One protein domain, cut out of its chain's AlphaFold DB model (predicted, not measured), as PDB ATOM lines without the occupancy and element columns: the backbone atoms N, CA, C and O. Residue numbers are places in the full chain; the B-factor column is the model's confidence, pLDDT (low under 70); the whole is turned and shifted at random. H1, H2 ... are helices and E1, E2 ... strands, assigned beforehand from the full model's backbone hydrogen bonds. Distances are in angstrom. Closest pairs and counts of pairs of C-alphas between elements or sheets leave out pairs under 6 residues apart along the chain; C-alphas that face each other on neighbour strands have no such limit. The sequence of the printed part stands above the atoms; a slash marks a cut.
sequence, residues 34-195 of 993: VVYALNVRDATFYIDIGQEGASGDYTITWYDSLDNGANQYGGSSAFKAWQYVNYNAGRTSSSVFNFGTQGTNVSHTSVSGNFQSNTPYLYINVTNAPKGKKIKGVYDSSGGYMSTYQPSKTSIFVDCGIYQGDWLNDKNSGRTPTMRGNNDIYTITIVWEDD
ATOM      1  N   VAL A  34     -35.852  31.412 -40.969       55.22
ATOM      2  CA  VAL A  34     -37.024  32.039 -40.347       55.22
ATOM      3  C   VAL A  34     -36.562  33.148 -39.399       55.22
ATOM      4  O   VAL A  34     -35.673  32.935 -38.580       55.22
ATOM      5  N   VAL A  35     -37.155  34.337 -39.496       56.38
ATOM      6  CA  VAL A  35     -37.158  35.305 -38.391       56.38
ATOM      7  C   VAL A  35     -38.030  34.719 -37.277       56.38
ATOM      8  O   VAL A  35     -39.196  34.430 -37.524       56.38
ATOM      9  N   TYR A  36     -37.457  34.457 -36.099       62.00
ATOM     10  CA  TYR A  36     -38.154  33.798 -34.988       62.00
ATOM     11  C   TYR A  36     -38.810  34.827 -34.048       62.00
ATOM     12  O   TYR A  36     -38.103  35.470 -33.268       62.00
ATOM     13  N   ALA A  37     -40.144  34.956 -34.073       59.81
ATOM     14  CA  ALA A  37     -40.897  35.773 -33.113       59.81
ATOM     15  C   ALA A  37     -41.072  35.125 -31.746       59.81
ATOM     16  O   ALA A  37     -41.433  33.952 -31.605       59.81
ATOM     17  N   LEU A  38     -40.973  35.971 -30.726       59.34
ATOM     18  CA  LEU A  38     -41.438  35.702 -29.372       59.34
ATOM     19  C   LEU A  38     -42.951  35.438 -29.374       59.34
ATOM     20  O   LEU A  38     -43.756  36.360 -29.367       59.34
ATOM     21  N   ASN A  39     -43.373  34.173 -29.331       67.06
ATOM     22  CA  ASN A  39     -44.795  33.816 -29.242       67.06
ATOM     23  C   ASN A  39     -45.353  33.995 -27.812       67.06
ATOM     24  O   ASN A  39     -45.900  33.070 -27.213       67.06
ATOM     25  N   VAL A  40     -45.174  35.187 -27.249       66.38
ATOM     26  CA  VAL A  40     -45.648  35.588 -25.922       66.38
ATOM     27  C   VAL A  40     -46.363  36.927 -26.008       66.38
ATOM     28  O   VAL A  40     -45.934  37.859 -26.690       66.38
ATOM     29  N   ARG A  41     -47.481  37.005 -25.287       71.75
ATOM     30  CA  ARG A  41     -48.245  38.236 -25.098       71.75
ATOM     31  C   ARG A  41     -47.687  38.979 -23.889       71.75
ATOM     32  O   ARG A  41     -47.405  38.345 -22.877       71.75
ATOM     33  N   ASP A  42     -47.561  40.296 -24.015       73.75
ATOM     34  CA  ASP A  42     -47.187  41.212 -22.931       73.75
ATOM     35  C   ASP A  42     -45.839  40.877 -22.262       73.75
ATOM     36  O   ASP A  42     -45.726  40.825 -21.035       73.75
ATOM     37  N   ALA A  43     -44.802  40.638 -23.073       72.31
ATOM     38  CA  ALA A  43     -43.449  40.399 -22.572       72.31
ATOM     39  C   ALA A  43     -42.638  41.703 -22.492       72.31
ATOM     40  O   ALA A  43     -42.888  42.644 -23.247       72.31
ATOM     41  N   THR A  44     -41.663  41.753 -21.582       78.31
ATOM     42  CA  THR A  44     -40.692  42.854 -21.459       78.31
ATOM     43  C   THR A  44     -39.269  42.300 -21.438       78.31
ATOM     44  O   THR A  44     -39.001  41.344 -20.714       78.31
ATOM     45  N   PHE A  45     -38.362  42.914 -22.201       76.19
ATOM     46  CA  PHE A  45     -36.933  42.571 -22.237       76.19
ATOM     47  C   PHE A  45     -36.094  43.740 -21.759       76.19
ATOM     48  O   PHE A  45     -36.373  44.876 -22.142       76.19
ATOM     49  N   TYR A  46     -35.060  43.453 -20.972       79.12
ATOM     50  CA  TYR A  46     -34.097  44.441 -20.499       79.12
ATOM     51  C   TYR A  46     -32.718  44.122 -21.080       79.12
ATOM     52  O   TYR A  46     -32.233  42.996 -20.969       79.12
ATOM     53  N   ILE A  47     -32.092  45.120 -21.698       79.12
ATOM     54  CA  ILE A  47     -30.782  44.993 -22.332       79.12
ATOM     55  C   ILE A  47     -29.825  46.023 -21.746       79.12
ATOM     56  O   ILE A  47     -30.038  47.228 -21.892       79.12
ATOM     57  N   ASP A  48     -28.741  45.538 -21.152       80.31
ATOM     58  CA  ASP A  48     -27.579  46.352 -20.812       80.31
ATOM     59  C   ASP A  48     -26.608  46.385 -21.995       80.31
ATOM     60  O   ASP A  48     -26.383  45.366 -22.647       80.31
ATOM     61  N   ILE A  49     -26.018  47.544 -22.289       78.75
ATOM     62  CA  ILE A  49     -25.113  47.699 -23.437       78.75
ATOM     63  C   ILE A  49     -23.696  47.972 -22.933       78.75
ATOM     64  O   ILE A  49     -23.378  49.068 -22.463       78.75
ATOM     65  N   GLY A  50     -22.853  46.948 -23.040       77.69
ATOM     66  CA  GLY A  50     -21.411  46.991 -22.829       77.69
ATOM     67  C   GLY A  50     -20.638  47.309 -24.111       77.69
ATOM     68  O   GLY A  50     -21.177  47.303 -25.222       77.69
ATOM     69  N   GLN A  51     -19.347  47.593 -23.955       78.62
ATOM     70  CA  GLN A  51     -18.429  47.901 -25.054       78.62
ATOM     71  C   GLN A  51     -17.070  47.251 -24.817       78.62
ATOM     72  O   GLN A  51     -16.578  47.229 -23.689       78.62
ATOM     73  N   GLU A  52     -16.443  46.784 -25.891       80.38
ATOM     74  CA  GLU A  52     -15.107  46.197 -25.863       80.38
ATOM     75  C   GLU A  52     -14.236  46.785 -26.981       80.38
ATOM     76  O   GLU A  52     -14.672  46.947 -28.122       80.38
ATOM     77  N   GLY A  53     -12.993  47.136 -26.650       75.44
ATOM     78  CA  GLY A  53     -11.999  47.671 -27.588       75.44
ATOM     79  C   GLY A  53     -12.002  49.198 -27.766       75.44
ATOM     80  O   GLY A  53     -10.930  49.768 -27.965       75.44
ATOM     81  N   ALA A  54     -13.153  49.875 -27.679       73.62
ATOM     82  CA  ALA A  54     -13.271  51.342 -27.686       73.62
ATOM     83  C   ALA A  54     -14.661  51.806 -27.195       73.62
ATOM     84  O   ALA A  54     -15.518  50.972 -26.909       73.62
ATOM     85  N   SER A  55     -14.896  53.122 -27.103       70.44
ATOM     86  CA  SER A  55     -16.183  53.694 -26.681       70.44
ATOM     87  C   SER A  55     -16.679  54.839 -27.564       70.44
ATOM     88  O   SER A  55     -15.876  55.563 -28.152       70.44
ATOM     89  N   GLY A  56     -18.004  54.995 -27.670       69.00
ATOM     90  CA  GLY A  56     -18.650  56.074 -28.430       69.00
ATOM     91  C   GLY A  56     -19.965  56.558 -27.810       69.00
ATOM     92  O   GLY A  56     -20.366  56.063 -26.760       69.00
ATOM     93  N   ASP A  57     -20.634  57.519 -28.452       73.75
ATOM     94  CA  ASP A  57     -21.990  57.975 -28.080       73.75
ATOM     95  C   ASP A  57     -23.042  57.356 -29.007       73.75
ATOM     96  O   ASP A  57     -22.772  57.198 -30.195       73.75
ATOM     97  N   TYR A  58     -24.247  57.036 -28.514       73.69
ATOM     98  CA  TYR A  58     -25.242  56.255 -29.267       73.69
ATOM     99  C   TYR A  58     -26.631  56.891 -29.290       73.69
ATOM    100  O   TYR A  58     -27.110  57.465 -28.317       73.69
ATOM    101  N   THR A  59     -27.324  56.668 -30.398       75.56
ATOM    102  CA  THR A  59     -28.775  56.798 -30.545       75.56
ATOM    103  C   THR A  59     -29.353  55.410 -30.771       75.56
ATOM    104  O   THR A  59     -28.804  54.636 -31.557       75.56
ATOM    105  N   ILE A  60     -30.436  55.080 -30.067       75.06
ATOM    106  CA  ILE A  60     -31.026  53.744 -30.097       75.06
ATOM    107  C   ILE A  60     -32.477  53.846 -30.546       75.06
ATOM    108  O   ILE A  60     -33.255  54.656 -30.041       75.06
ATOM    109  N   THR A  61     -32.841  53.017 -31.516       78.25
ATOM    110  CA  THR A  61     -34.210  52.926 -32.024       78.25
ATOM    111  C   THR A  61     -34.666  51.479 -31.994       78.25
ATOM    112  O   THR A  61     -33.989  50.598 -32.526       78.25
ATOM    113  N   TRP A  62     -35.822  51.248 -31.378       77.00
ATOM    114  CA  TRP A  62     -36.473  49.947 -31.400       77.00
ATOM    115  C   TRP A  62     -37.330  49.799 -32.649       77.00
ATOM    116  O   TRP A  62     -38.078  50.707 -33.021       77.00
ATOM    117  N   TYR A  63     -37.233  48.624 -33.257       76.69
ATOM    118  CA  TYR A  63     -38.049  48.212 -34.383       76.69
ATOM    119  C   TYR A  63     -38.733  46.890 -34.063       76.69
ATOM    120  O   TYR A  63     -38.132  45.999 -33.469       76.69
ATOM    121  N   ASP A  64     -39.979  46.750 -34.491       73.81
ATOM    122  CA  ASP A  64     -40.677  45.476 -34.530       73.81
ATOM    123  C   ASP A  64     -40.872  45.071 -35.993       73.81
ATOM    124  O   ASP A  64     -41.401  45.832 -36.802       73.81
ATOM    125  N   SER A  65     -40.399  43.886 -36.369       72.62
ATOM    126  CA  SER A  65     -40.573  43.379 -37.733       72.62
ATOM    127  C   SER A  65     -41.584  42.243 -37.737       72.62
ATOM    128  O   SER A  65     -41.508  41.348 -36.905       72.62
ATOM    129  N   LEU A  66     -42.496  42.256 -38.710       72.44
ATOM    130  CA  LEU A  66     -43.404  41.140 -38.976       72.44
ATOM    131  C   LEU A  66     -42.630  40.011 -39.665       72.44
ATOM    132  O   LEU A  66     -42.184  40.175 -40.804       72.44
ATOM    133  N   ASP A  67     -42.522  38.856 -39.016       67.69
ATOM    134  CA  ASP A  67     -41.682  37.737 -39.472       67.69
ATOM    135  C   ASP A  67     -42.045  37.264 -40.878       67.69
ATOM    136  O   ASP A  67     -41.184  37.112 -41.741       67.69
ATOM    137  N   ASN A  68     -43.345  37.093 -41.141       66.19
ATOM    138  CA  ASN A  68     -43.846  36.668 -42.450       66.19
ATOM    139  C   ASN A  68     -43.438  37.632 -43.570       66.19
ATOM    140  O   ASN A  68     -43.228  37.205 -44.701       66.19
ATOM    141  N   GLY A  69     -43.325  38.923 -43.255       67.50
ATOM    142  CA  GLY A  69     -42.900  39.942 -44.201       67.50
ATOM    143  C   GLY A  69     -41.385  39.981 -44.392       67.50
ATOM    144  O   GLY A  69     -40.921  40.153 -45.514       67.50
ATOM    145  N   ALA A  70     -40.599  39.778 -43.333       68.25
ATOM    146  CA  ALA A  70     -39.139  39.725 -43.422       68.25
ATOM    147  C   ALA A  70     -38.626  38.448 -44.103       68.25
ATOM    148  O   ALA A  70     -37.635  38.487 -44.834       68.25
ATOM    149  N   ASN A  71     -39.336  37.330 -43.943       70.94
ATOM    150  CA  ASN A  71     -38.969  36.037 -44.521       70.94
ATOM    151  C   ASN A  71     -38.962  36.014 -46.060       70.94
ATOM    152  O   ASN A  71     -38.389  35.092 -46.638       70.94
ATOM    153  N   GLN A  72     -39.529  37.026 -46.728       71.69
ATOM    154  CA  GLN A  72     -39.454  37.164 -48.187       71.69
ATOM    155  C   GLN A  72     -38.060  37.582 -48.696       71.69
ATOM    156  O   GLN A  72     -37.797  37.494 -49.894       71.69
ATOM    157  N   TYR A  73     -37.169  38.045 -47.811       71.38
ATOM    158  CA  TYR A  73     -35.802  38.450 -48.148       71.38
ATOM    159  C   TYR A  73     -34.786  37.346 -47.786       71.38
ATOM    160  O   TYR A  73     -34.985  36.567 -46.849       71.38
ATOM    161  N   GLY A  74     -33.679  37.257 -48.533       68.44
ATOM    162  CA  GLY A  74     -32.547  36.362 -48.237       68.44
ATOM    163  C   GLY A  74     -31.509  37.024 -47.321       68.44
ATOM    164  O   GLY A  74     -31.435  38.244 -47.308       68.44
ATOM    165  N   GLY A  75     -30.711  36.246 -46.574       69.44
ATOM    166  CA  GLY A  75     -29.636  36.733 -45.680       69.44
ATOM    167  C   GLY A  75     -29.829  36.386 -44.192       69.44
ATOM    168  O   GLY A  75     -30.645  35.519 -43.874       69.44
ATOM    169  N   SER A  76     -29.063  37.028 -43.293       72.62
ATOM    170  CA  SER A  76     -29.197  36.864 -41.830       72.62
ATOM    171  C   SER A  76     -30.543  37.395 -41.327       72.62
ATOM    172  O   SER A  76     -31.165  38.228 -41.990       72.62
ATOM    173  N   SER A  77     -31.007  36.952 -40.154       73.94
ATOM    174  CA  SER A  77     -32.289  37.416 -39.593       73.94
ATOM    175  C   SER A  77     -32.337  38.945 -39.442       73.94
ATOM    176  O   SER A  77     -33.310  39.569 -39.866       73.94
ATOM    177  N   ALA A  78     -31.249  39.562 -38.970       77.94
ATOM    178  CA  ALA A  78     -31.110  41.014 -38.877       77.94
ATOM    179  C   ALA A  78     -31.150  41.707 -40.254       77.94
ATOM    180  O   ALA A  78     -31.791  42.748 -40.400       77.94
ATOM    181  N   PHE A  79     -30.524  41.131 -41.288       82.19
ATOM    182  CA  PHE A  79     -30.559  41.700 -42.640       82.19
ATOM    183  C   PHE A  79     -31.955  41.629 -43.270       82.19
ATOM    184  O   PHE A  79     -32.424  42.606 -43.856       82.19
ATOM    185  N   LYS A  80     -32.643  40.493 -43.120       80.94
ATOM    186  CA  LYS A  80     -34.012  40.300 -43.618       80.94
ATOM    187  C   LYS A  80     -34.986  41.301 -43.006       80.94
ATOM    188  O   LYS A  80     -35.766  41.932 -43.720       80.94
ATOM    189  N   ALA A  81     -34.906  41.469 -41.688       77.88
ATOM    190  CA  ALA A  81     -35.704  42.443 -40.962       77.88
ATOM    191  C   ALA A  81     -35.369  43.881 -41.387       77.88
ATOM    192  O   ALA A  81     -36.280  44.661 -41.651       77.88
ATOM    193  N   TRP A  82     -34.085  44.215 -41.562       82.12
ATOM    194  CA  TRP A  82     -33.665  45.533 -42.051       82.12
ATOM    195  C   TRP A  82     -34.244  45.874 -43.436       82.12
ATOM    196  O   TRP A  82     -34.744  46.980 -43.645       82.12
ATOM    197  N   GLN A  83     -34.233  44.923 -44.378       82.38
ATOM    198  CA  GLN A  83     -34.846  45.096 -45.704       82.38
ATOM    199  C   GLN A  83     -36.360  45.323 -45.604       82.38
ATOM    200  O   GLN A  83     -36.907  46.212 -46.260       82.38
ATOM    201  N   TYR A  84     -37.041  44.553 -44.754       77.31
ATOM    202  CA  TYR A  84     -38.479  44.687 -44.548       77.31
ATOM    203  C   TYR A  84     -38.873  46.031 -43.934       77.31
ATOM    204  O   TYR A  84     -39.792  46.675 -44.444       77.31
ATOM    205  N   VAL A  85     -38.159  46.465 -42.892       74.50
ATOM    206  CA  VAL A  85     -38.383  47.743 -42.198       74.50
ATOM    207  C   VAL A  85     -38.128  48.932 -43.129       74.50
ATOM    208  O   VAL A  85     -38.935  49.858 -43.165       74.50
ATOM    209  N   ASN A  86     -37.061  48.900 -43.935       72.94
ATOM    210  CA  ASN A  86     -36.760  49.989 -44.869       72.94
ATOM    211  C   ASN A  86     -37.753  50.094 -46.026       72.94
ATOM    212  O   ASN A  86     -38.101  51.198 -46.441       72.94
ATOM    213  N   TYR A  87     -38.181  48.959 -46.582       70.19
ATOM    214  CA  TYR A  87     -39.053  48.954 -47.756       70.19
ATOM    215  C   TYR A  87     -40.510  49.271 -47.394       70.19
ATOM    216  O   TYR A  87     -41.218  49.935 -48.151       70.19
ATOM    217  N   ASN A  88     -40.961  48.840 -46.214       65.19
ATOM    218  CA  ASN A  88     -42.307  49.102 -45.715       65.19
ATOM    219  C   ASN A  88     -42.276  50.249 -44.701       65.19
ATOM    220  O   ASN A  88     -42.477  50.034 -43.508       65.19
ATOM    221  N   ALA A  89     -42.065  51.472 -45.198       47.50
ATOM    222  CA  ALA A  89     -41.879  52.722 -44.448       47.50
ATOM    223  C   ALA A  89     -43.042  53.163 -43.512       47.50
ATOM    224  O   ALA A  89     -43.170  54.347 -43.209       47.50
ATOM    225  N   GLY A  90     -43.931  52.266 -43.069       51.09
ATOM    226  CA  GLY A  90     -45.160  52.630 -42.358       51.09
ATOM    227  C   GLY A  90     -45.772  51.595 -41.412       51.09
ATOM    228  O   GLY A  90     -46.906  51.798 -40.983       51.09
ATOM    229  N   ARG A  91     -45.092  50.498 -41.059       52.91
ATOM    230  CA  ARG A  91     -45.559  49.611 -39.973       52.91
ATOM    231  C   ARG A  91     -44.419  49.221 -39.046       52.91
ATOM    232  O   ARG A  91     -43.954  48.093 -39.095       52.91
ATOM    233  N   THR A  92     -44.021  50.164 -38.202       53.53
ATOM    234  CA  THR A  92     -43.222  49.900 -37.002       53.53
ATOM    235  C   THR A  92     -43.717  50.829 -35.904       53.53
ATOM    236  O   THR A  92     -43.780  52.044 -36.116       53.53
ATOM    237  N   SER A  93     -44.085  50.302 -34.739       55.06
ATOM    238  CA  SER A  93     -44.256  51.149 -33.555       55.06
ATOM    239  C   SER A  93     -42.864  51.475 -33.024       55.06
ATOM    240  O   SER A  93     -42.359  50.806 -32.131       55.06
ATOM    241  N   SER A  94     -42.199  52.460 -33.629       53.91
ATOM    242  CA  SER A  94     -40.843  52.847 -33.244       53.91
ATOM    243  C   SER A  94     -40.888  53.886 -32.128       53.91
ATOM    244  O   SER A  94     -41.413  54.987 -32.316       53.91
ATOM    245  N   SER A  95     -40.299  53.566 -30.984       56.44
ATOM    246  CA  SER A  95     -39.925  54.540 -29.961       56.44
ATOM    247  C   SER A  95     -38.428  54.827 -30.083       56.44
ATOM    248  O   SER A  95     -37.590  53.924 -30.085       56.44
ATOM    249  N   VAL A  96     -38.093  56.109 -30.238       56.03
ATOM    250  CA  VAL A  96     -36.705  56.584 -30.248       56.03
ATOM    251  C   VAL A  96     -36.297  56.862 -28.808       56.03
ATOM    252  O   VAL A  96     -36.958  57.645 -28.123       56.03
ATOM    253  N   PHE A  97     -35.204  56.249 -28.359       58.56
ATOM    254  CA  PHE A  97     -34.633  56.493 -27.039       58.56
ATOM    255  C   PHE A  97     -33.244  57.114 -27.200       58.56
ATOM    256  O   PHE A  97     -32.330  56.518 -27.772       58.56
ATOM    257  N   ASN A  98     -33.087  58.336 -26.695       53.66
ATOM    258  CA  ASN A  98     -31.803  59.030 -26.679       53.66
ATOM    259  C   ASN A  98     -31.119  58.765 -25.336       53.66
ATOM    260  O   ASN A  98     -31.616  59.213 -24.302       53.66
ATOM    261  N   PHE A  99     -29.982  58.073 -25.351       50.97
ATOM    262  CA  PHE A  99     -29.107  57.987 -24.184       50.97
ATOM    263  C   PHE A  99     -28.082  59.126 -24.251       50.97
ATOM    264  O   PHE A  99     -27.480  59.375 -25.292       50.97
ATOM    265  N   GLY A 100     -27.958  59.882 -23.157       50.59
ATOM    266  CA  GLY A 100     -27.037  61.015 -23.053       50.59
ATOM    267  C   GLY A 100     -25.568  60.597 -22.903       50.59
ATOM    268  O   GLY A 100     -25.248  59.428 -22.717       50.59
ATOM    269  N   THR A 101     -24.674  61.584 -22.951       47.44
ATOM    270  CA  THR A 101     -23.214  61.423 -22.838       47.44
ATOM    271  C   THR A 101     -22.762  61.074 -21.408       47.44
ATOM    272  O   THR A 101     -22.776  61.970 -20.561       47.44
ATOM    273  N   GLN A 102     -22.296  59.836 -21.146       35.75
ATOM    274  CA  GLN A 102     -21.203  59.545 -20.184       35.75
ATOM    275  C   GLN A 102     -20.702  58.073 -20.167       35.75
ATOM    276  O   GLN A 102     -21.361  57.180 -19.652       35.75
ATOM    277  N   GLY A 103     -19.464  57.848 -20.622       47.06
ATOM    278  CA  GLY A 103     -18.315  57.433 -19.786       47.06
ATOM    279  C   GLY A 103     -18.214  56.056 -19.101       47.06
ATOM    280  O   GLY A 103     -17.096  55.702 -18.740       47.06
ATOM    281  N   THR A 104     -19.281  55.276 -18.924       49.12
ATOM    282  CA  THR A 104     -19.260  53.889 -18.386       49.12
ATOM    283  C   THR A 104     -20.545  53.162 -18.805       49.12
ATOM    284  O   THR A 104     -21.540  53.853 -18.988       49.12
ATOM    285  N   ASN A 105     -20.528  51.822 -18.957       51.88
ATOM    286  CA  ASN A 105     -21.658  50.937 -19.342       51.88
ATOM    287  C   ASN A 105     -23.054  51.582 -19.239       51.88
ATOM    288  O   ASN A 105     -23.478  51.987 -18.154       51.88
ATOM    289  N   VAL A 106     -23.782  51.645 -20.361       54.19
ATOM    290  CA  VAL A 106     -25.099  52.295 -20.411       54.19
ATOM    291  C   VAL A 106     -26.103  51.448 -19.630       54.19
ATOM    292  O   VAL A 106     -26.291  50.269 -19.929       54.19
ATOM    293  N   SER A 107     -26.744  52.057 -18.631       53.25
ATOM    294  CA  SER A 107     -27.793  51.419 -17.832       53.25
ATOM    295  C   SER A 107     -29.041  51.166 -18.683       53.25
ATOM    296  O   SER A 107     -29.618  52.115 -19.209       53.25
ATOM    297  N   HIS A 108     -29.417  49.888 -18.802       61.22
ATOM    298  CA  HIS A 108     -30.677  49.307 -19.274       61.22
ATOM    299  C   HIS A 108     -31.545  50.079 -20.300       61.22
ATOM    300  O   HIS A 108     -32.234  51.048 -19.989       61.22
ATOM    301  N   THR A 109     -31.667  49.559 -21.524       69.56
ATOM    302  CA  THR A 109     -32.843  49.824 -22.378       69.56
ATOM    303  C   THR A 109     -33.855  48.693 -22.225       69.56
ATOM    304  O   THR A 109     -33.479  47.559 -21.930       69.56
ATOM    305  N   SER A 110     -35.145  48.974 -22.411       73.75
ATOM    306  CA  SER A 110     -36.168  47.934 -22.424       73.75
ATOM    307  C   SER A 110     -37.198  48.143 -23.520       73.75
ATOM    308  O   SER A 110     -37.489  49.269 -23.928       73.75
ATOM    309  N   VAL A 111     -37.754  47.031 -23.990       72.12
ATOM    310  CA  VAL A 111     -38.892  47.008 -24.907       72.12
ATOM    311  C   VAL A 111     -39.967  46.105 -24.324       72.12
ATOM    312  O   VAL A 111     -39.680  44.992 -23.876       72.12
ATOM    313  N   SER A 112     -41.203  46.596 -24.304       74.38
ATOM    314  CA  SER A 112     -42.373  45.842 -23.871       74.38
ATOM    315  C   SER A 112     -43.443  45.867 -24.953       74.38
ATOM    316  O   SER A 112     -43.660  46.887 -25.610       74.38
ATOM    317  N   GLY A 113     -44.097  44.731 -25.174       69.69
ATOM    318  CA  GLY A 113     -45.091  44.622 -26.232       69.69
ATOM    319  C   GLY A 113     -45.664  43.225 -26.403       69.69
ATOM    320  O   GLY A 113     -45.262  42.257 -25.754       69.69
ATOM    321  N   ASN A 114     -46.637  43.130 -27.304       72.38
ATOM    322  CA  ASN A 114     -47.135  41.853 -27.788       72.38
ATOM    323  C   ASN A 114     -46.285  41.428 -28.988       72.38
ATOM    324  O   ASN A 114     -46.425  41.988 -30.074       72.38
ATOM    325  N   PHE A 115     -45.418  40.441 -28.783       71.62
ATOM    326  CA  PHE A 115     -44.493  39.960 -29.808       71.62
ATOM    327  C   PHE A 115     -45.059  38.781 -30.611       71.62
ATOM    328  O   PHE A 115     -44.348  38.148 -31.385       71.62
ATOM    329  N   GLN A 116     -46.359  38.489 -30.487       72.38
ATOM    330  CA  GLN A 116     -46.998  37.412 -31.234       72.38
ATOM    331  C   GLN A 116     -46.896  37.660 -32.756       72.38
ATOM    332  O   GLN A 116     -47.712  38.376 -33.332       72.38
ATOM    333  N   SER A 117     -45.955  36.973 -33.416       70.31
ATOM    334  CA  SER A 117     -45.578  37.116 -34.843       70.31
ATOM    335  C   SER A 117     -44.720  38.345 -35.198       70.31
ATOM    336  O   SER A 117     -44.576  38.647 -36.388       70.31
ATOM    337  N   ASN A 118     -44.156  39.024 -34.193       73.94
ATOM    338  CA  ASN A 118     -43.215  40.128 -34.370       73.94
ATOM    339  C   ASN A 118     -41.917  39.854 -33.595       73.94
ATOM    340  O   ASN A 118     -41.959  39.510 -32.412       73.94
ATOM    341  N   THR A 119     -40.765  40.108 -34.211       76.56
ATOM    342  CA  THR A 119     -39.463  40.063 -33.525       76.56
ATOM    343  C   THR A 119     -38.969  41.477 -33.201       76.56
ATOM    344  O   THR A 119     -39.006  42.344 -34.084       76.56
ATOM    345  N   PRO A 120     -38.512  41.740 -31.957       77.56
ATOM    346  CA  PRO A 120     -37.893  43.009 -31.602       77.56
ATOM    347  C   PRO A 120     -36.451  43.085 -32.119       77.56
ATOM    348  O   PRO A 120     -35.638  42.188 -31.900       77.56
ATOM    349  N   TYR A 121     -36.128  44.206 -32.751       80.75
ATOM    350  CA  TYR A 121     -34.803  44.530 -33.258       80.75
ATOM    351  C   TYR A 121     -34.316  45.856 -32.698       80.75
ATOM    352  O   TYR A 121     -35.081  46.813 -32.550       80.75
ATOM    353  N   LEU A 122     -33.014  45.918 -32.449       82.69
ATOM    354  CA  LEU A 122     -32.357  47.104 -31.934       82.69
ATOM    355  C   LEU A 122     -31.482  47.725 -33.018       82.69
ATOM    356  O   LEU A 122     -30.491  47.132 -33.443       82.69
ATOM    357  N   TYR A 123     -31.824  48.936 -33.452       84.06
ATOM    358  CA  TYR A 123     -30.936  49.744 -34.279       84.06
ATOM    359  C   TYR A 123     -30.112  50.667 -33.393       84.06
ATOM    360  O   TYR A 123     -30.650  51.540 -32.707       84.06
ATOM    361  N   ILE A 124     -28.801  50.481 -33.430       83.12
ATOM    362  CA  ILE A 124     -27.833  51.273 -32.691       83.12
ATOM    363  C   ILE A 124     -27.062  52.107 -33.704       83.12
ATOM    364  O   ILE A 124     -26.380  51.574 -34.576       83.12
ATOM    365  N   ASN A 125     -27.147  53.425 -33.578       83.44
ATOM    366  CA  ASN A 125     -26.381  54.357 -34.389       83.44
ATOM    367  C   ASN A 125     -25.447  55.177 -33.499       83.44
ATOM    368  O   ASN A 125     -25.908  55.928 -32.639       83.44
ATOM    369  N   VAL A 126     -24.144  55.033 -33.713       77.88
ATOM    370  CA  VAL A 126     -23.096  55.727 -32.967       77.88
ATOM    371  C   VAL A 126     -22.943  57.138 -33.525       77.88
ATOM    372  O   VAL A 126     -22.542  57.321 -34.673       77.88
ATOM    373  N   THR A 127     -23.275  58.141 -32.721       75.25
ATOM    374  CA  THR A 127     -23.215  59.558 -33.092       75.25
ATOM    375  C   THR A 127     -21.811  60.138 -32.953       75.25
ATOM    376  O   THR A 127     -21.418  60.935 -33.799       75.25
ATOM    377  N   ASN A 128     -21.035  59.691 -31.959       72.31
ATOM    378  CA  ASN A 128     -19.612  60.018 -31.804       72.31
ATOM    379  C   ASN A 128     -18.795  58.729 -31.684       72.31
ATOM    380  O   ASN A 128     -18.584  58.221 -30.584       72.31
ATOM    381  N   ALA A 129     -18.363  58.171 -32.814       69.75
ATOM    382  CA  ALA A 129     -17.541  56.965 -32.825       69.75
ATOM    383  C   ALA A 129     -16.071  57.265 -32.447       69.75
ATOM    384  O   ALA A 129     -15.546  58.322 -32.813       69.75
ATOM    385  N   PRO A 130     -15.382  56.336 -31.760       67.31
ATOM    386  CA  PRO A 130     -13.961  56.457 -31.466       67.31
ATOM    387  C   PRO A 130     -13.144  56.518 -32.762       67.31
ATOM    388  O   PRO A 130     -13.351  55.744 -33.698       67.31
ATOM    389  N   LYS A 131     -12.199  57.463 -32.823       63.75
ATOM    390  CA  LYS A 131     -11.375  57.709 -34.015       63.75
ATOM    391  C   LYS A 131     -10.584  56.449 -34.390       63.75
ATOM    392  O   LYS A 131      -9.942  55.851 -33.532       63.75
ATOM    393  N   GLY A 132     -10.595  56.078 -35.670       64.69
ATOM    394  CA  GLY A 132      -9.854  54.918 -36.178       64.69
ATOM    395  C   GLY A 132     -10.508  53.556 -35.942       64.69
ATOM    396  O   GLY A 132      -9.892  52.540 -36.246       64.69
ATOM    397  N   LYS A 133     -11.733  53.513 -35.411       71.12
ATOM    398  CA  LYS A 133     -12.436  52.268 -35.092       71.12
ATOM    399  C   LYS A 133     -13.741  52.154 -35.875       71.12
ATOM    400  O   LYS A 133     -14.426  53.150 -36.104       71.12
ATOM    401  N   LYS A 134     -14.111  50.929 -36.239       83.81
ATOM    402  CA  LYS A 134     -15.442  50.578 -36.758       83.81
ATOM    403  C   LYS A 134     -16.053  49.473 -35.901       83.81
ATOM    404  O   LYS A 134     -15.348  48.789 -35.157       83.81
ATOM    405  N   ILE A 135     -17.367  49.303 -35.993       83.94
ATOM    406  CA  ILE A 135     -18.047  48.215 -35.288       83.94
ATOM    407  C   ILE A 135     -17.687  46.898 -35.985       83.94
ATOM    408  O   ILE A 135     -17.838  46.781 -37.197       83.94
ATOM    409  N   LYS A 136     -17.231  45.903 -35.226       85.75
ATOM    410  CA  LYS A 136     -16.973  44.539 -35.708       85.75
ATOM    411  C   LYS A 136     -18.230  43.673 -35.648       85.75
ATOM    412  O   LYS A 136     -18.510  42.905 -36.557       85.75
ATOM    413  N   GLY A 137     -18.988  43.804 -34.563       85.69
ATOM    414  CA  GLY A 137     -20.161  42.983 -34.283       85.69
ATOM    415  C   GLY A 137     -20.670  43.189 -32.860       85.69
ATOM    416  O   GLY A 137     -20.215  44.092 -32.153       85.69
ATOM    417  N   VAL A 138     -21.622  42.349 -32.455       85.12
ATOM    418  CA  VAL A 138     -22.210  42.352 -31.109       85.12
ATOM    419  C   VAL A 138     -22.239  40.928 -30.570       85.12
ATOM    420  O   VAL A 138     -22.647  40.006 -31.278       85.12
ATOM    421  N   TYR A 139     -21.833  40.770 -29.317       84.12
ATOM    422  CA  TYR A 139     -21.969  39.527 -28.560       84.12
ATOM    423  C   TYR A 139     -22.971  39.700 -27.430       84.12
ATOM    424  O   TYR A 139     -23.184  40.820 -26.969       84.12
ATOM    425  N   ASP A 140     -23.545  38.605 -26.950       80.19
ATOM    426  CA  ASP A 140     -24.329  38.616 -25.718       80.19
ATOM    427  C   ASP A 140     -23.515  38.158 -24.493       80.19
ATOM    428  O   ASP A 140     -22.330  37.832 -24.578       80.19
ATOM    429  N   SER A 141     -24.164  38.127 -23.328       74.44
ATOM    430  CA  SER A 141     -23.570  37.744 -22.043       74.44
ATOM    431  C   SER A 141     -23.018  36.314 -21.985       74.44
ATOM    432  O   SER A 141     -22.299  35.993 -21.041       74.44
ATOM    433  N   SER A 142     -23.340  35.450 -22.954       69.62
ATOM    434  CA  SER A 142     -22.776  34.097 -23.065       69.62
ATOM    435  C   SER A 142     -21.474  34.052 -23.881       69.62
ATOM    436  O   SER A 142     -20.831  33.007 -23.955       69.62
ATOM    437  N   GLY A 143     -21.076  35.177 -24.492       67.38
ATOM    438  CA  GLY A 143     -19.947  35.262 -25.421       67.38
ATOM    439  C   GLY A 143     -20.280  34.807 -26.848       67.38
ATOM    440  O   GLY A 143     -19.396  34.792 -27.704       67.38
ATOM    441  N   GLY A 144     -21.538  34.448 -27.129       72.12
ATOM    442  CA  GLY A 144     -22.014  34.101 -28.468       72.12
ATOM    443  C   GLY A 144     -22.254  35.342 -29.332       72.12
ATOM    444  O   GLY A 144     -22.820  36.333 -28.865       72.12
ATOM    445  N   TYR A 145     -21.819  35.305 -30.598       75.50
ATOM    446  CA  TYR A 145     -22.120  36.369 -31.562       75.50
ATOM    447  C   TYR A 145     -23.621  36.401 -31.843       75.50
ATOM    448  O   TYR A 145     -24.225  35.369 -32.132       75.50
ATOM    449  N   MET A 146     -24.212  37.591 -31.786       78.69
ATOM    450  CA  MET A 146     -25.610  37.804 -32.145       78.69
ATOM    451  C   MET A 146     -25.762  37.971 -33.659       78.69
ATOM    452  O   MET A 146     -24.858  38.463 -34.344       78.69
ATOM    453  N   SER A 147     -26.941  37.634 -34.186       81.38
ATOM    454  CA  SER A 147     -27.287  37.968 -35.570       81.38
ATOM    455  C   SER A 147     -27.372  39.486 -35.712       81.38
ATOM    456  O   SER A 147     -28.183  40.156 -35.070       81.38
ATOM    457  N   THR A 148     -26.493  40.041 -36.541       85.19
ATOM    458  CA  THR A 148     -26.380  41.481 -36.753       85.19
ATOM    459  C   THR A 148     -26.324  41.809 -38.237       85.19
ATOM    460  O   THR A 148     -26.008  40.974 -39.088       85.19
ATOM    461  N   TYR A 149     -26.668  43.046 -38.558       84.81
ATOM    462  CA  TYR A 149     -26.462  43.641 -39.866       84.81
ATOM    463  C   TYR A 149     -25.910  45.048 -39.672       84.81
ATOM    464  O   TYR A 149     -26.351  45.750 -38.771       84.81
ATOM    465  N   GLN A 150     -24.953  45.477 -40.488       86.81
ATOM    466  CA  GLN A 150     -24.325  46.792 -40.357       86.81
ATOM    467  C   GLN A 150     -24.735  47.699 -41.521       86.81
ATOM    468  O   GLN A 150     -24.190  47.567 -42.616       86.81
ATOM    469  N   PRO A 151     -25.686  48.633 -41.322       77.81
ATOM    470  CA  PRO A 151     -26.062  49.584 -42.365       77.81
ATOM    471  C   PRO A 151     -24.969  50.612 -42.683       77.81
ATOM    472  O   PRO A 151     -24.968  51.179 -43.773       77.81
ATOM    473  N   SER A 152     -24.055  50.881 -41.745       79.81
ATOM    474  CA  SER A 152     -22.902  51.768 -41.938       79.81
ATOM    475  C   SER A 152     -21.753  51.397 -40.992       79.81
ATOM    476  O   SER A 152     -21.920  50.577 -40.094       79.81
ATOM    477  N   LYS A 153     -20.588  52.047 -41.132       75.81
ATOM    478  CA  LYS A 153     -19.428  51.843 -40.238       75.81
ATOM    479  C   LYS A 153     -19.705  52.171 -38.767       75.81
ATOM    480  O   LYS A 153     -19.009  51.677 -37.881       75.81
ATOM    481  N   THR A 154     -20.688  53.033 -38.522       77.94
ATOM    482  CA  THR A 154     -21.047  53.550 -37.199       77.94
ATOM    483  C   THR A 154     -22.460  53.148 -36.801       77.94
ATOM    484  O   THR A 154     -22.990  53.696 -35.843       77.94
ATOM    485  N   SER A 155     -23.103  52.215 -37.507       85.81
ATOM    486  CA  SER A 155     -24.424  51.737 -37.115       85.81
ATOM    487  C   SER A 155     -24.586  50.240 -37.311       85.81
ATOM    488  O   SER A 155     -24.062  49.645 -38.250       85.81
ATOM    489  N   ILE A 156     -25.327  49.627 -36.397       88.69
ATOM    490  CA  ILE A 156     -25.564  48.190 -36.361       88.69
ATOM    491  C   ILE A 156     -27.018  47.915 -35.985       88.69
ATOM    492  O   ILE A 156     -27.605  48.579 -35.136       88.69
ATOM    493  N   PHE A 157     -27.606  46.946 -36.666       87.00
ATOM    494  CA  PHE A 157     -28.943  46.428 -36.450       87.00
ATOM    495  C   PHE A 157     -28.804  45.036 -35.843       87.00
ATOM    496  O   PHE A 157     -28.151  44.172 -36.429       87.00
ATOM    497  N   VAL A 158     -29.357  44.836 -34.654       85.94
ATOM    498  CA  VAL A 158     -29.146  43.642 -33.833       85.94
ATOM    499  C   VAL A 158     -30.465  42.900 -33.679       85.94
ATOM    500  O   VAL A 158     -31.488  43.508 -33.354       85.94
ATOM    501  N   ASP A 159     -30.440  41.590 -33.916       82.75
ATOM    502  CA  ASP A 159     -31.545  40.698 -33.578       82.75
ATOM    503  C   ASP A 159     -31.563  40.460 -32.068       82.75
ATOM    504  O   ASP A 159     -30.668  39.823 -31.515       82.75
ATOM    505  N   CYS A 160     -32.576  41.002 -31.398       75.50
ATOM    506  CA  CYS A 160     -32.750  40.893 -29.953       75.50
ATOM    507  C   CYS A 160     -33.795  39.831 -29.573       75.50
ATOM    508  O   CYS A 160     -34.323  39.876 -28.462       75.50
ATOM    509  N   GLY A 161     -34.120  38.918 -30.499       67.00
ATOM    510  CA  GLY A 161     -35.175  37.916 -30.378       67.00
ATOM    511  C   GLY A 161     -34.992  36.868 -29.270       67.00
ATOM    512  O   GLY A 161     -34.219  37.015 -28.326       67.00
ATOM    513  N   ILE A 162     -35.757  35.773 -29.382       64.31
ATOM    514  CA  ILE A 162     -35.961  34.790 -28.298       64.31
ATOM    515  C   ILE A 162     -34.688  34.057 -27.871       64.31
ATOM    516  O   ILE A 162     -34.686  33.466 -26.804       64.31
ATOM    517  N   TYR A 163     -33.637  33.996 -28.683       67.88
ATOM    518  CA  TYR A 163     -32.509  33.100 -28.426       67.88
ATOM    519  C   TYR A 163     -31.279  33.843 -27.894       67.88
ATOM    520  O   TYR A 163     -31.047  35.019 -28.190       67.88
ATOM    521  N   GLN A 164     -30.506  33.158 -27.055       71.06
ATOM    522  CA  GLN A 164     -29.132  33.547 -26.734       71.06
ATOM    523  C   GLN A 164     -28.246  33.227 -27.951       71.06
ATOM    524  O   GLN A 164     -28.366  32.138 -28.505       71.06
ATOM    525  N   GLY A 165     -27.428  34.185 -28.395       65.81
ATOM    526  CA  GLY A 165     -26.592  34.075 -29.598       65.81
ATOM    527  C   GLY A 165     -27.340  34.053 -30.941       65.81
ATOM    528  O   GLY A 165     -28.500  34.454 -31.065       65.81
ATOM    529  N   ASP A 166     -26.639  33.608 -31.983       67.12
ATOM    530  CA  ASP A 166     -27.197  33.349 -33.309       67.12
ATOM    531  C   ASP A 166     -27.732  31.914 -33.373       67.12
ATOM    532  O   ASP A 166     -26.985  30.951 -33.556       67.12
ATOM    533  N   TRP A 167     -29.056  31.790 -33.262       64.06
ATOM    534  CA  TRP A 167     -29.767  30.514 -33.306       64.06
ATOM    535  C   TRP A 167     -29.359  29.626 -34.488       64.06
ATOM    536  O   TRP A 167     -29.256  28.408 -34.333       64.06
ATOM    537  N   LEU A 168     -29.145  30.211 -35.674       61.06
ATOM    538  CA  LEU A 168     -28.865  29.443 -36.885       61.06
ATOM    539  C   LEU A 168     -27.435  28.915 -36.864       61.06
ATOM    540  O   LEU A 168     -27.215  27.746 -37.175       61.06
ATOM    541  N   ASN A 169     -26.480  29.749 -36.459       65.25
ATOM    542  CA  ASN A 169     -25.100  29.312 -36.274       65.25
ATOM    543  C   ASN A 169     -24.984  28.266 -35.164       65.25
ATOM    544  O   ASN A 169     -24.290  27.267 -35.347       65.25
ATOM    545  N   ASP A 170     -25.689  28.444 -34.049       63.56
ATOM    546  CA  ASP A 170     -25.672  27.494 -32.940       63.56
ATOM    547  C   ASP A 170     -26.285  26.150 -33.356       63.56
ATOM    548  O   ASP A 170     -25.648  25.113 -33.170       63.56
ATOM    549  N   LYS A 171     -27.435  26.159 -34.045       61.56
ATOM    550  CA  LYS A 171     -28.054  24.950 -34.606       61.56
ATOM    551  C   LYS A 171     -27.177  24.265 -35.660       61.56
ATOM    552  O   LYS A 171     -27.032  23.046 -35.617       61.56
ATOM    553  N   ASN A 172     -26.592  25.021 -36.592       65.50
ATOM    554  CA  ASN A 172     -25.691  24.479 -37.620       65.50
ATOM    555  C   ASN A 172     -24.406  23.902 -37.010       65.50
ATOM    556  O   ASN A 172     -23.830  22.971 -37.561       65.50
ATOM    557  N   SER A 173     -23.990  24.420 -35.852       63.19
ATOM    558  CA  SER A 173     -22.865  23.903 -35.067       63.19
ATOM    559  C   SER A 173     -23.256  22.752 -34.128       63.19
ATOM    560  O   SER A 173     -22.455  22.371 -33.277       63.19
ATOM    561  N   GLY A 174     -24.489  22.235 -34.202       60.03
ATOM    562  CA  GLY A 174     -24.979  21.160 -33.332       60.03
ATOM    563  C   GLY A 174     -25.202  21.555 -31.864       60.03
ATOM    564  O   GLY A 174     -25.399  20.679 -31.024       60.03
ATOM    565  N   ARG A 175     -25.179  22.852 -31.528       63.88
ATOM    566  CA  ARG A 175     -25.458  23.375 -30.180       63.88
ATOM    567  C   ARG A 175     -26.965  23.603 -30.003       63.88
ATOM    568  O   ARG A 175     -27.644  24.024 -30.937       63.88
ATOM    569  N   THR A 176     -27.497  23.339 -28.807       64.50
ATOM    570  CA  THR A 176     -28.919  23.558 -28.479       64.50
ATOM    571  C   THR A 176     -29.159  25.026 -28.107       64.50
ATOM    572  O   THR A 176     -28.668  25.449 -27.061       64.50
ATOM    573  N   PRO A 177     -29.921  25.810 -28.894       64.12
ATOM    574  CA  PRO A 177     -30.145  27.225 -28.602       64.12
ATOM    575  C   PRO A 177     -31.007  27.423 -27.347       64.12
ATOM    576  O   PRO A 177     -32.065  26.803 -27.206       64.12
ATOM    577  N   THR A 178     -30.592  28.314 -26.446       68.50
ATOM    578  CA  THR A 178     -31.322  28.631 -25.206       68.50
ATOM    579  C   THR A 178     -32.321  29.767 -25.436       68.50
ATOM    580  O   THR A 178     -31.963  30.806 -25.987       68.50
ATOM    581  N   MET A 179     -33.578  29.583 -25.012       69.88
ATOM    582  CA  MET A 179     -34.620  30.619 -25.084       69.88
ATOM    583  C   MET A 179     -34.532  31.593 -23.900       69.88
ATOM    584  O   MET A 179     -34.365  31.165 -22.759       69.88
ATOM    585  N   ARG A 180     -34.709  32.885 -24.177       71.38
ATOM    586  CA  ARG A 180     -34.866  33.986 -23.223       71.38
ATOM    587  C   ARG A 180     -36.298  34.005 -22.674       71.38
ATOM    588  O   ARG A 180     -37.264  33.846 -23.425       71.38
ATOM    589  N   GLY A 181     -36.435  34.184 -21.367       66.81
ATOM    590  CA  GLY A 181     -37.685  34.330 -20.631       66.81
ATOM    591  C   GLY A 181     -38.233  35.764 -20.598       66.81
ATOM    592  O   GLY A 181     -37.608  36.726 -21.039       66.81
ATOM    593  N   ASN A 182     -39.453  35.907 -20.072       74.44
ATOM    594  CA  ASN A 182     -40.060  37.215 -19.812       74.44
ATOM    595  C   ASN A 182     -39.357  37.902 -18.628       74.44
ATOM    596  O   ASN A 182     -39.164  37.267 -17.593       74.44
ATOM    597  N   ASN A 183     -39.071  39.203 -18.747       76.44
ATOM    598  CA  ASN A 183     -38.256  39.996 -17.818       76.44
ATOM    599  C   ASN A 183     -36.781  39.579 -17.743       76.44
ATOM    600  O   ASN A 183     -36.102  39.928 -16.776       76.44
ATOM    601  N   ASP A 184     -36.273  38.874 -18.754       73.94
ATOM    602  CA  ASP A 184     -34.848  38.582 -18.836       73.94
ATOM    603  C   ASP A 184     -34.041  39.877 -18.962       73.94
ATOM    604  O   ASP A 184     -34.354  40.762 -19.768       73.94
ATOM    605  N   ILE A 185     -32.985  39.952 -18.153       76.25
ATOM    606  CA  ILE A 185     -31.957  40.986 -18.210       76.25
ATOM    607  C   ILE A 185     -30.720  40.341 -18.818       76.25
ATOM    608  O   ILE A 185     -30.240  39.325 -18.314       76.25
ATOM    609  N   TYR A 186     -30.194  40.926 -19.887       75.81
ATOM    610  CA  TYR A 186     -28.953  40.457 -20.489       75.81
ATOM    611  C   TYR A 186     -28.100  41.609 -20.988       75.81
ATOM    612  O   TYR A 186     -28.598  42.672 -21.345       75.81
ATOM    613  N   THR A 187     -26.794  41.376 -21.038       80.31
ATOM    614  CA  THR A 187     -25.843  42.346 -21.572       80.31
ATOM    615  C   THR A 187     -25.518  42.002 -23.016       80.31
ATOM    616  O   THR A 187     -25.257  40.840 -23.328       80.31
ATOM    617  N   ILE A 188     -25.521  43.004 -23.888       82.62
ATOM    618  CA  ILE A 188     -24.905  42.928 -25.209       82.62
ATOM    619  C   ILE A 188     -23.639  43.772 -25.208       82.62
ATOM    620  O   ILE A 188     -23.636  44.877 -24.673       82.62
ATOM    621  N   THR A 189     -22.570  43.278 -25.812       84.69
ATOM    622  CA  THR A 189     -21.294  43.987 -25.898       84.69
ATOM    623  C   THR A 189     -21.013  44.340 -27.348       84.69
ATOM    624  O   THR A 189     -20.869  43.456 -28.194       84.69
ATOM    625  N   ILE A 190     -20.932  45.640 -27.641       84.44
ATOM    626  CA  ILE A 190     -20.493  46.143 -28.946       84.44
ATOM    627  C   ILE A 190     -18.977  46.014 -29.015       84.44
ATOM    628  O   ILE A 190     -18.267  46.582 -28.183       84.44
ATOM    629  N   VAL A 191     -18.485  45.310 -30.029       85.06
ATOM    630  CA  VAL A 191     -17.048  45.104 -30.209       85.06
ATOM    631  C   VAL A 191     -16.533  45.999 -31.310       85.06
ATOM    632  O   VAL A 191     -17.048  46.009 -32.430       85.06
ATOM    633  N   TRP A 192     -15.502  46.757 -30.967       83.44
ATOM    634  CA  TRP A 192     -14.802  47.642 -31.877       83.44
ATOM    635  C   TRP A 192     -13.582  46.944 -32.452       83.44
ATOM    636  O   TRP A 192     -12.819  46.300 -31.734       83.44
ATOM    637  N   GLU A 193     -13.355  47.137 -33.742       81.81
ATOM    638  CA  GLU A 193     -12.090  46.792 -34.373       81.81
ATOM    639  C   GLU A 193     -11.449  48.018 -35.005       81.81
ATOM    640  O   GLU A 193     -12.090  49.047 -35.230       81.81
ATOM    641  N   ASP A 194     -10.153  47.900 -35.250       73.31
ATOM    642  CA  ASP A 194      -9.402  48.844 -36.062       73.31
ATOM    643  C   ASP A 194     -10.063  48.967 -37.440       73.31
ATOM    644  O   ASP A 194     -10.264  47.963 -38.120       73.31
ATOM    645  N   ASP A 195     -10.452  50.183 -37.842       63.78
ATOM    646  CA  ASP A 195     -10.976  50.426 -39.187       63.78
ATOM    647  C   ASP A 195      -9.787  50.447 -40.159       63.78
ATOM    648  O   ASP A 195      -9.039  51.433 -40.164       63.78
TER     649      ASP A 195
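This is residues 34 to 195 of the 993 residues of the protein "Repeat domain (List_Bact_rpt)" of Lachnospira pectinoschiza (UniProt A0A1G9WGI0). Two strongly twisted sheets stand face to face as a sandwich, a larger one of five strands and a smaller, curled one of four; helix H2 packs on the larger sheet's other face, and that sheet curls round it. Short helix H1 sits beside H2, while H3 lies off to one side, on neither sheet. The 162 printed residues hold, in order, E1 E2 H1 H2 E3 E4 E5 E6 E7 E8 H3 E9, three helices and nine strands, class mixed. The larger sheet runs E3 E2 E5 E8 E7, antiparallel; the smaller runs E4 E1 E9 E6, mixed. The whole is compact and rounded, radius of gyration of the C-alphas 15.0 A, spans 39 by 38 by 31 A.

In the larger sheet, E5, residues 118 to 128, is antiparallel to E2, residues 57 to 66, with N 61 and O 123 at 2.9 A. E3, residues 96 to 98, is an edge strand beside E2, with N 97 and O 60 at 3.0 A. E8, residues 155 to 159, is beside E5, with N 124 and O 156 at 2.8 A, and forms a hairpin with E7, residues 148 to 152, with N 157 and O 149 at 2.7 A. H2, residues 77 to 87, is on one face of this sheet, making two layers; the C-alphas of Ala 78 and Thr 148 of E7, their closest, are 5.2 A apart. H1, residues 67 to 70, only grazes the sheet and touches H2, closest C-alphas Ala 70 and Ala 81, 5.0 A. In the other sheet, E1, residues 43 to 52, is parallel to E9, residues 185 to 194, with N 50 and O 188 at 2.8 A. E4, residues 106 to 113, is antiparallel to E1, with N 47 and O 109 at 2.8 A. E6, residues 133 to 140, bends by 51 degrees at residue 136 and is antiparallel to E9, with N 136 and O 191 at 2.8 A. The facing parts of this sandwich are 8.9 A centre to centre. H3, residues 167 to 172, touches no helix. In H2 and H3 every O i to N i+4 pair is within hydrogen-bond range; H1 is too short for one.

E1 begins at C-alpha 43, (-43.449, 40.399, -22.572), and E9 ends at C-alpha 194, (-9.402, 48.844, -36.062). E5 spans 31.0 A, E9 29.8 A and H2 15.7 A.

The C-alphas farthest apart, Arg 41 and Gly 132, are 43.3 A apart. The printed part has no cut. The link H3 to E9 is long. Mean pLDDT of the printed part is 71.3; residues 88 to 109 are among those under 70.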